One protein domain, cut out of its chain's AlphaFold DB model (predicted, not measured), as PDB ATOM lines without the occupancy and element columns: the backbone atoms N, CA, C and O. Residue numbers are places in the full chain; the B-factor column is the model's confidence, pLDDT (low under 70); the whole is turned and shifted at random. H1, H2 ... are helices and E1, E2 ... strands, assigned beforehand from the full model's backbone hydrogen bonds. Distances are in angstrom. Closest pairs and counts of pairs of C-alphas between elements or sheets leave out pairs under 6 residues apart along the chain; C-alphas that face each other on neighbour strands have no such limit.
ATOM      1  N   ASP A  22     -36.029 -12.115   8.588       91.19
ATOM      2  CA  ASP A  22     -35.580 -11.893   9.966       91.19
ATOM      3  C   ASP A  22     -34.353 -12.719  10.352       91.19
ATOM      4  O   ASP A  22     -33.674 -12.371  11.315       91.19
ATOM      5  N   GLY A  23     -34.055 -13.809   9.639       92.56
ATOM      6  CA  GLY A  23     -33.023 -14.758  10.046       92.56
ATOM      7  C   GLY A  23     -32.601 -15.757   8.976       92.56
ATOM      8  O   GLY A  23     -33.213 -15.854   7.912       92.56
ATOM      9  N   ILE A  24     -31.533 -16.497   9.274       93.62
ATOM     10  CA  ILE A  24     -30.969 -17.556   8.430       93.62
ATOM     11  C   ILE A  24     -30.697 -18.788   9.292       93.62
ATOM     12  O   ILE A  24     -30.121 -18.676  10.376       93.62
ATOM     13  N   GLU A  25     -31.027 -19.966   8.766       95.56
ATOM     14  CA  GLU A  25     -30.599 -21.238   9.342       95.56
ATOM     15  C   GLU A  25     -29.107 -21.453   9.073       95.56
ATOM     16  O   GLU A  25     -28.660 -21.659   7.939       95.56
ATOM     17  N   VAL A  26     -28.309 -21.314  10.129       96.25
ATOM     18  CA  VAL A  26     -26.847 -21.417  10.062       96.25
ATOM     19  C   VAL A  26     -26.397 -22.832  10.377       96.25
ATOM     20  O   VAL A  26     -25.493 -23.341   9.716       96.25
ATOM     21  N   PHE A  27     -27.023 -23.446  11.381       96.56
ATOM     22  CA  PHE A  27     -26.684 -24.780  11.853       96.56
ATOM     23  C   PHE A  27     -27.752 -25.765  11.382       96.56
ATOM     24  O   PHE A  27     -28.924 -25.623  11.721       96.56
ATOM     25  N   TYR A  28     -27.325 -26.753  10.604       95.50
ATOM     26  CA  TYR A  28     -28.134 -27.857  10.091       95.50
ATOM     27  C   TYR A  28     -27.212 -29.073   9.878       95.50
ATOM     28  O   TYR A  28     -25.991 -28.892   9.814       95.50
ATOM     29  N   PRO A  29     -27.740 -30.306   9.768       93.50
ATOM     30  CA  PRO A  29     -26.945 -31.537   9.884       93.50
ATOM     31  C   PRO A  29     -25.754 -31.639   8.922       93.50
ATOM     32  O   PRO A  29     -24.701 -32.149   9.286       93.50
ATOM     33  N   ASN A  30     -25.904 -31.109   7.708       91.62
ATOM     34  CA  ASN A  30     -24.897 -31.183   6.646       91.62
ATOM     35  C   ASN A  30     -24.172 -29.844   6.407       91.62
ATOM     36  O   ASN A  30     -23.615 -29.622   5.329       91.62
ATOM     37  N   ALA A  31     -24.219 -28.917   7.369       92.81
ATOM     38  CA  ALA A  31     -23.556 -27.625   7.249       92.81
ATOM     39  C   ALA A  31     -22.033 -27.784   7.350       92.81
ATOM     40  O   ALA A  31     -21.511 -28.282   8.342       92.81
ATOM     41  N   THR A  32     -21.305 -27.316   6.338       95.50
ATOM     42  CA  THR A  32     -19.837 -27.245   6.394       95.50
ATOM     43  C   THR A  32     -19.375 -26.062   7.246       95.50
ATOM     44  O   THR A  32     -20.036 -25.020   7.276       95.50
ATOM     45  N   ASP A  33     -18.184 -26.154   7.841       96.19
ATOM     46  CA  ASP A  33     -17.572 -25.053   8.607       96.19
ATOM     47  C   ASP A  33     -17.516 -23.742   7.814       96.19
ATOM     48  O   ASP A  33     -17.766 -22.656   8.343       96.19
ATOM     49  N   LYS A  34     -17.248 -23.843   6.505       94.06
ATOM     50  CA  LYS A  34     -17.254 -22.688   5.608       94.06
ATOM     51  C   LYS A  34     -18.647 -22.062   5.512       94.06
ATOM     52  O   LYS A  34     -18.773 -20.848   5.639       94.06
ATOM     53  N   GLN A  35     -19.689 -22.870   5.306       93.56
ATOM     54  CA  GLN A  35     -21.066 -22.369   5.249       93.56
ATOM     55  C   GLN A  35     -21.496 -21.747   6.579       93.56
ATOM     56  O   GLN A  35     -22.142 -20.699   6.561       93.56
ATOM     57  N   ILE A  36     -21.133 -22.358   7.709       95.75
ATOM     58  CA  ILE A  36     -21.410 -21.819   9.046       95.75
ATOM     59  C   ILE A  36     -20.752 -20.444   9.187       95.75
ATOM     60  O   ILE A  36     -21.439 -19.461   9.467       95.75
ATOM     61  N   SER A  37     -19.448 -20.350   8.917       96.38
ATOM     62  CA  SER A  37     -18.685 -19.100   9.011       96.38
ATOM     63  C   SER A  37     -19.255 -17.995   8.113       96.38
ATOM     64  O   SER A  37     -19.536 -16.888   8.584       96.38
ATOM     65  N   ASP A  38     -19.521 -18.306   6.840       92.94
ATOM     66  CA  ASP A  38     -20.062 -17.347   5.872       92.94
ATOM     67  C   ASP A  38     -21.442 -16.820   6.306       92.94
ATOM     68  O   ASP A  38     -21.709 -15.614   6.216       92.94
ATOM     69  N   ASN A  39     -22.314 -17.698   6.817       93.06
ATOM     70  CA  ASN A  39     -23.659 -17.316   7.252       93.06
ATOM     71  C   ASN A  39     -23.651 -16.558   8.579       93.06
ATOM     72  O   ASN A  39     -24.421 -15.609   8.724       93.06
ATOM     73  N   LEU A  40     -22.778 -16.909   9.528       95.44
ATOM     74  CA  LEU A  40     -22.600 -16.135  10.760       95.44
ATOM     75  C   LEU A  40     -22.123 -14.715  10.448       95.44
ATOM     76  O   LEU A  40     -22.678 -13.743  10.969       95.44
ATOM     77  N   ALA A  41     -21.132 -14.582   9.563       93.81
ATOM     78  CA  ALA A  41     -20.631 -13.282   9.134       93.81
ATOM     79  C   ALA A  41     -21.735 -12.457   8.465       93.81
ATOM     80  O   ALA A  41     -21.853 -11.255   8.701       93.81
ATOM     81  N   LEU A  42     -22.572 -13.101   7.656       89.69
ATOM     82  CA  LEU A  42     -23.706 -12.463   7.014       89.69
ATOM     83  C   LEU A  42     -24.779 -12.008   8.011       89.69
ATOM     84  O   LEU A  42     -25.199 -10.853   7.949       89.69
ATOM     85  N   CYS A  43     -25.183 -12.874   8.942       92.75
ATOM     86  CA  CYS A  43     -26.166 -12.525   9.966       92.75
ATOM     87  C   CYS A  43     -25.684 -11.335  10.794       92.75
ATOM     88  O   CYS A  43     -26.425 -10.375  10.990       92.75
ATOM     89  N   LYS A  44     -24.398 -11.336  11.168       93.25
ATOM     90  CA  LYS A  44     -23.764 -10.218  11.868       93.25
ATOM     91  C   LYS A  44     -23.791  -8.922  11.050       93.25
ATOM     92  O   LYS A  44     -24.107  -7.874  11.602       93.25
ATOM     93  N   ARG A  45     -23.465  -8.971   9.751       90.88
ATOM     94  CA  ARG A  45     -23.442  -7.779   8.878       90.88
ATOM     95  C   ARG A  45     -24.814  -7.134   8.693       90.88
ATOM     96  O   ARG A  45     -24.881  -5.922   8.538       90.88
ATOM     97  N   HIS A  46     -25.877  -7.934   8.688       88.44
ATOM     98  CA  HIS A  46     -27.233  -7.473   8.370       88.44
ATOM     99  C   HIS A  46     -28.192  -7.509   9.565       88.44
ATOM    100  O   HIS A  46     -29.390  -7.323   9.377       88.44
ATOM    101  N   ASN A  47     -27.677  -7.732  10.779       90.50
ATOM    102  CA  ASN A  47     -28.467  -7.855  12.007       90.50
ATOM    103  C   ASN A  47     -29.616  -8.882  11.885       90.50
ATOM    104  O   ASN A  47     -30.735  -8.638  12.335       90.50
ATOM    105  N   LEU A  48     -29.333 -10.017  11.238       92.31
ATOM    106  CA  LEU A  48     -30.275 -11.126  11.082       92.31
ATOM    107  C   LEU A  48     -30.138 -12.103  12.251       92.31
ATOM    108  O   LEU A  48     -29.046 -12.311  12.786       92.31
ATOM    109  N   LEU A  49     -31.242 -12.750  12.603       95.25
ATOM    110  CA  LEU A  49     -31.264 -13.858  13.544       95.25
ATOM    111  C   LEU A  49     -30.498 -15.060  12.990       95.25
ATOM    112  O   LEU A  49     -30.584 -15.406  11.812       95.25
ATOM    113  N   VAL A  50     -29.791 -15.732  13.888       96.31
ATOM    114  CA  VAL A  50     -29.190 -17.038  13.633       96.31
ATOM    115  C   VAL A  50     -30.174 -18.095  14.113       96.31
ATOM    116  O   VAL A  50     -30.584 -18.058  15.274       96.31
ATOM    117  N   THR A  51     -30.543 -19.032  13.244       96.75
ATOM    118  CA  THR A  51     -31.413 -20.162  13.595       96.75
ATOM    119  C   THR A  51     -30.727 -21.505  13.337       96.75
ATOM    120  O   THR A  51     -29.632 -21.568  12.761       96.75
ATOM    121  N   ALA A  52     -31.351 -22.578  13.820       96.75
ATOM    122  CA  ALA A  52     -30.896 -23.943  13.626       96.75
ATOM    123  C   ALA A  52     -32.077 -24.911  13.555       96.75
ATOM    124  O   ALA A  52     -33.106 -24.663  14.192       96.75
ATOM    125  N   GLY A  53     -31.884 -26.033  12.874       95.50
ATOM    126  CA  GLY A  53     -32.878 -27.089  12.753       95.50
ATOM    127  C   GLY A  53     -32.235 -28.400  12.323       95.50
ATOM    128  O   GLY A  53     -31.242 -28.421  11.598       95.50
ATOM    129  N   SER A  54     -32.780 -29.517  12.805       94.81
ATOM    130  CA  SER A  54     -32.362 -30.843  12.336       94.81
ATOM    131  C   SER A  54     -33.032 -31.237  11.021       94.81
ATOM    132  O   SER A  54     -32.592 -32.187  10.381       94.81
ATOM    133  N   ASP A  55     -34.095 -30.523  10.639       93.81
ATOM    134  CA  ASP A  55     -34.964 -30.857   9.508       93.81
ATOM    135  C   ASP A  55     -35.532 -32.289   9.599       93.81
ATOM    136  O   ASP A  55     -35.649 -33.020   8.618       93.81
ATOM    137  N   PHE A  56     -35.845 -32.732  10.821       95.12
ATOM    138  CA  PHE A  56     -36.279 -34.102  11.080       95.12
ATOM    139  C   PHE A  56     -37.601 -34.433  10.377       95.12
ATOM    140  O   PHE A  56     -38.622 -33.787  10.612       95.12
ATOM    141  N   HIS A  57     -37.592 -35.513   9.596       93.94
ATOM    142  CA  HIS A  57     -38.786 -36.063   8.947       93.94
ATOM    143  C   HIS A  57     -39.162 -37.458   9.478       93.94
ATOM    144  O   HIS A  57     -40.349 -37.775   9.565       93.94
ATOM    145  N   ARG A  58     -38.169 -38.300   9.810       92.44
ATOM    146  CA  ARG A  58     -38.290 -39.626  10.455       92.44
ATOM    147  C   ARG A  58     -36.900 -40.189  10.778       92.44
ATOM    148  O   ARG A  58     -35.916 -39.736  10.202       92.44
ATOM    149  N   PHE A  59     -36.834 -41.210  11.631       93.38
ATOM    150  CA  PHE A  59     -35.601 -41.969  11.868       93.38
ATOM    151  C   PHE A  59     -35.146 -42.728  10.607       93.38
ATOM    152  O   PHE A  59     -35.974 -43.086   9.763       93.38
ATOM    153  N   ASP A  60     -33.837 -42.962  10.494       89.75
ATOM    154  CA  ASP A  60     -33.184 -43.754   9.436       89.75
ATOM    155  C   ASP A  60     -33.413 -43.257   7.990       89.75
ATOM    156  O   ASP A  60     -33.358 -44.035   7.034       89.75
ATOM    157  N   ASP A  61     -33.676 -41.961   7.777       87.56
ATOM    158  CA  ASP A  61     -33.806 -41.414   6.417       87.56
ATOM    159  C   ASP A  61     -32.467 -41.036   5.754       87.56
ATOM    160  O   ASP A  61     -32.433 -40.832   4.534       87.56
ATOM    161  N   TYR A  62     -31.389 -40.979   6.549       83.12
ATOM    162  CA  TYR A  62     -29.996 -40.643   6.203       83.12
ATOM    163  C   TYR A  62     -29.791 -39.318   5.448       83.12
ATOM    164  O   TYR A  62     -28.690 -39.040   4.969       83.12
ATOM    165  N   LYS A  63     -30.839 -38.506   5.304       87.00
ATOM    166  CA  LYS A  63     -30.826 -37.245   4.552       87.00
ATOM    167  C   LYS A  63     -30.917 -36.051   5.482       87.00
ATOM    168  O   LYS A  63     -30.280 -35.034   5.208       87.00
ATOM    169  N   HIS A  64     -31.680 -36.193   6.558       91.50
ATOM    170  CA  HIS A  64     -31.873 -35.168   7.568       91.50
ATOM    171  C   HIS A  64     -31.307 -35.625   8.913       91.50
ATOM    172  O   HIS A  64     -30.861 -36.761   9.077       91.50
ATOM    173  N   GLY A  65     -31.276 -34.707   9.873       90.81
ATOM    174  CA  GLY A  65     -30.808 -34.986  11.219       90.81
ATOM    175  C   GLY A  65     -31.917 -35.584  12.068       90.81
ATOM    176  O   GLY A  65     -33.093 -35.239  11.919       90.81
ATOM    177  N   ASP A  66     -31.526 -36.417  13.028       94.50
ATOM    178  CA  ASP A  66     -32.445 -36.903  14.052       94.50
ATOM    179  C   ASP A  66     -33.029 -35.747  14.865       94.50
ATOM    180  O   ASP A  66     -32.459 -34.651  14.950       94.50
ATOM    181  N   ILE A  67     -34.180 -35.989  15.489       94.44
ATOM    182  CA  ILE A  67     -34.813 -35.006  16.361       94.44
ATOM    183  C   ILE A  67     -33.829 -34.525  17.441       94.44
ATOM    184  O   ILE A  67     -33.222 -35.315  18.158       94.44
ATOM    185  N   GLY A  68     -33.636 -33.207  17.528       91.81
ATOM    186  CA  GLY A  68     -32.727 -32.594  18.504       91.81
ATOM    187  C   GLY A  68     -31.228 -32.754  18.215       91.81
ATOM    188  O   GLY A  68     -30.423 -32.295  19.020       91.81
ATOM    189  N   SER A  69     -30.831 -33.343  17.082       93.62
ATOM    190  CA  SER A  69     -29.412 -33.478  16.686       93.62
ATOM    191  C   SER A  69     -28.707 -32.142  16.429       93.62
ATOM    192  O   SER A  69     -27.480 -32.063  16.472       93.62
ATOM    193  N   VAL A  70     -29.477 -31.082  16.185       95.31
ATOM    194  CA  VAL A  70     -28.983 -29.723  15.976       95.31
ATOM    195  C   VAL A  70     -29.706 -28.787  16.938       95.31
ATOM    196  O   VAL A  70     -30.927 -28.837  17.071       95.31
ATOM    197  N   SER A  71     -28.947 -27.918  17.605       92.69
ATOM    198  CA  SER A  71     -29.472 -26.988  18.607       92.69
ATOM    199  C   SER A  71     -28.836 -25.608  18.491       92.69
ATOM    200  O   SER A  71     -27.677 -25.476  18.097       92.69
ATOM    201  N   LEU A  72     -29.578 -24.578  18.899       93.62
ATOM    202  CA  LEU A  72     -29.060 -23.221  19.035       93.62
ATOM    203  C   LEU A  72     -28.291 -23.059  20.345       93.62
ATOM    204  O   LEU A  72     -28.802 -23.343  21.427       93.62
ATOM    205  N   GLY A  73     -27.082 -22.509  20.249       94.12
ATOM    206  CA  GLY A  73     -26.357 -22.036  21.421       94.12
ATOM    207  C   GLY A  73     -27.119 -20.917  22.141       94.12
ATOM    208  O   GLY A  73     -27.802 -20.105  21.510       94.12
ATOM    209  N   LYS A  74     -26.951 -20.842  23.467       94.94
ATOM    210  CA  LYS A  74     -27.657 -19.891  24.343       94.94
ATOM    211  C   LYS A  74     -27.668 -18.439  23.830       94.94
ATOM    212  O   LYS A  74     -28.743 -17.852  23.851       94.94
ATOM    213  N   PRO A  75     -26.558 -17.856  23.325       94.06
ATOM    214  CA  PRO A  75     -26.576 -16.477  22.833       94.06
ATOM    215  C   PRO A  75     -27.556 -16.255  21.675       94.06
ATOM    216  O   PRO A  75     -28.299 -15.281  21.679       94.06
ATOM    217  N   TYR A  76     -27.601 -17.180  20.713       95.88
ATOM    218  CA  TYR A  76     -28.486 -17.070  19.554       95.88
ATOM    219  C   TYR A  76     -29.954 -17.285  19.934       95.88
ATOM    220  O   TYR A  76     -30.825 -16.570  19.441       95.88
ATOM    221  N   LEU A  77     -30.221 -18.216  20.857       95.25
ATOM    222  CA  LEU A  77     -31.562 -18.418  21.402       95.25
ATOM    223  C   LEU A  77     -32.062 -17.168  22.138       95.25
ATOM    224  O   LEU A  77     -33.203 -16.760  21.934       95.25
ATOM    225  N   THR A  78     -31.214 -16.530  22.951       95.50
ATOM    226  CA  THR A  78     -31.563 -15.273  23.626       95.50
ATOM    227  C   THR A  78     -31.952 -14.195  22.616       95.50
ATOM    228  O   THR A  78     -33.042 -13.641  22.728       95.50
ATOM    229  N   SER A  79     -31.133 -13.958  21.584       93.31
ATOM    230  CA  SER A  79     -31.446 -12.962  20.549       93.31
ATOM    231  C   SER A  79     -32.751 -13.262  19.803       93.31
ATOM    232  O   SER A  79     -33.493 -12.342  19.459       93.31
ATOM    233  N   PHE A  80     -33.055 -14.541  19.567       93.94
ATOM    234  CA  PHE A  80     -34.315 -14.960  18.958       93.94
ATOM    235  C   PHE A  80     -35.519 -14.613  19.848       93.94
ATOM    236  O   PHE A  80     -36.469 -13.983  19.387       93.94
ATOM    237  N   LEU A  81     -35.463 -14.963  21.136       94.56
ATOM    238  CA  LEU A  81     -36.542 -14.687  22.092       94.56
ATOM    239  C   LEU A  81     -36.749 -13.180  22.320       94.56
ATOM    240  O   LEU A  81     -37.885 -12.714  22.375       94.56
ATOM    241  N   GLU A  82     -35.671 -12.400  22.383       94.00
ATOM    242  CA  GLU A  82     -35.730 -10.933  22.472       94.00
ATOM    243  C   GLU A  82     -36.402 -10.292  21.250       94.00
ATOM    244  O   GLU A  82     -37.012  -9.227  21.362       94.00
ATOM    245  N   ARG A  83     -36.306 -10.918  20.072       89.81
ATOM    246  CA  ARG A  83     -36.974 -10.443  18.854       89.81
ATOM    247  C   ARG A  83     -38.473 -10.741  18.860       89.81
ATOM    248  O   ARG A  83     -39.214  -9.936  18.302       89.81
ATOM    249  N   LEU A  84     -38.894 -11.856  19.464       86.94
ATOM    250  CA  LEU A  84     -40.301 -12.267  19.564       86.94
ATOM    251  C   LEU A  84     -41.102 -11.453  20.584       86.94
ATOM    252  O   LEU A  84     -42.297 -11.262  20.400       86.94
ATOM    253  N   ASN A  85     -40.456 -10.967  21.642       82.31
ATOM    254  CA  ASN A  85     -41.104 -10.191  22.705       82.31
ATOM    255  C   ASN A  85     -41.220  -8.686  22.373       82.31
ATOM    256  O   ASN A  85     -41.114  -7.853  23.276       82.31
ATOM    257  N   LYS A  86     -41.372  -8.333  21.092       59.25
ATOM    258  CA  LYS A  86     -41.482  -6.947  20.612       59.25
ATOM    259  C   LYS A  86     -42.905  -6.582  20.225       59.25
ATOM    260  O   LYS A  86     -43.593  -7.451  19.652       59.25
TER     261      LYS A  86
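What this domain is: This is residues 22 to 86 of the 86 residues of an uncharacterized protein of Acholeplasmataceae bacterium (UniProt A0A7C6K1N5). A small ribbon of two parallel strands lies between two helices, H1 packing on it mostly at E1 and H2 packing on it mostly at E2. Beyond the last residues of both strands, the long loop of residues 53 to 73 swings far out from this small body and folds back to H2. The printed part has 65 residues, with two named strands and two named helices in the order E1, H1, E2, H2, and its class is mixed, helices and strands. The whole is only just compact, close to loose, with a radius of gyration of the C-alphas of 12.8 A, and the C-alphas span 38 by 28 by 17 A.

Where its parts are: Strand E1 is residues 23 to 27, 12.0 A from first to last C-alpha, and begins at C-alpha 23 at (-33.023, -14.758, 10.046). Helix H1 is residues 33 to 46, the longest helix by residues, 20.1 A long, and begins at C-alpha 33 at (-17.572, -25.053, 8.607). Strand E2 is residues 49 to 52, 10.1 A long. Helix H2 is residues 74 to 84, 15.5 A long, and ends at C-alpha 84 at (-40.301, -12.267, 19.564).

How they stand to each other: E1 and E2 are parallel neighbours, with 38 degrees between their N-to-C directions. C-alphas 25 and 51 face each other at 4.5 A. Across the pair, N 24 and O 49 are within hydrogen-bond range at 2.9 A, and so are N 51 and O 24 at 2.9 A. E1, H1 and E2 form a strand-helix-strand unit, two parallel neighbour strands with a helix between them along the chain, and its crossover is right-handed. The closest C-alphas of E1 and H1 are those of Val 26 and Ile 36, 5.5 A apart. The closest C-alphas of H1 and E2 are those of Cys 43 and Leu 49, at 6.4 A. For E2 and H2 the closest C-alphas are those of Val 50 and Tyr 76, at 6.0 A. H2 is apart from E1 and from H1. In H1 and H2 every O i to N i+4 pair is within hydrogen-bond range.

The domain as a whole: The two C-alphas farthest apart are those of Asp 60, in the long loop, and Lys 86, the chain's last residue, at 39.4 A. The printed part has no cut. The links from E1 to H1 and from H1 to E2 are tight, with 5 and 2 residues, and the link from E2 to H2 is long, with 21 residues. The mean pLDDT of the printed part is 92.6, and one printed residue, Lys 86, is under 70.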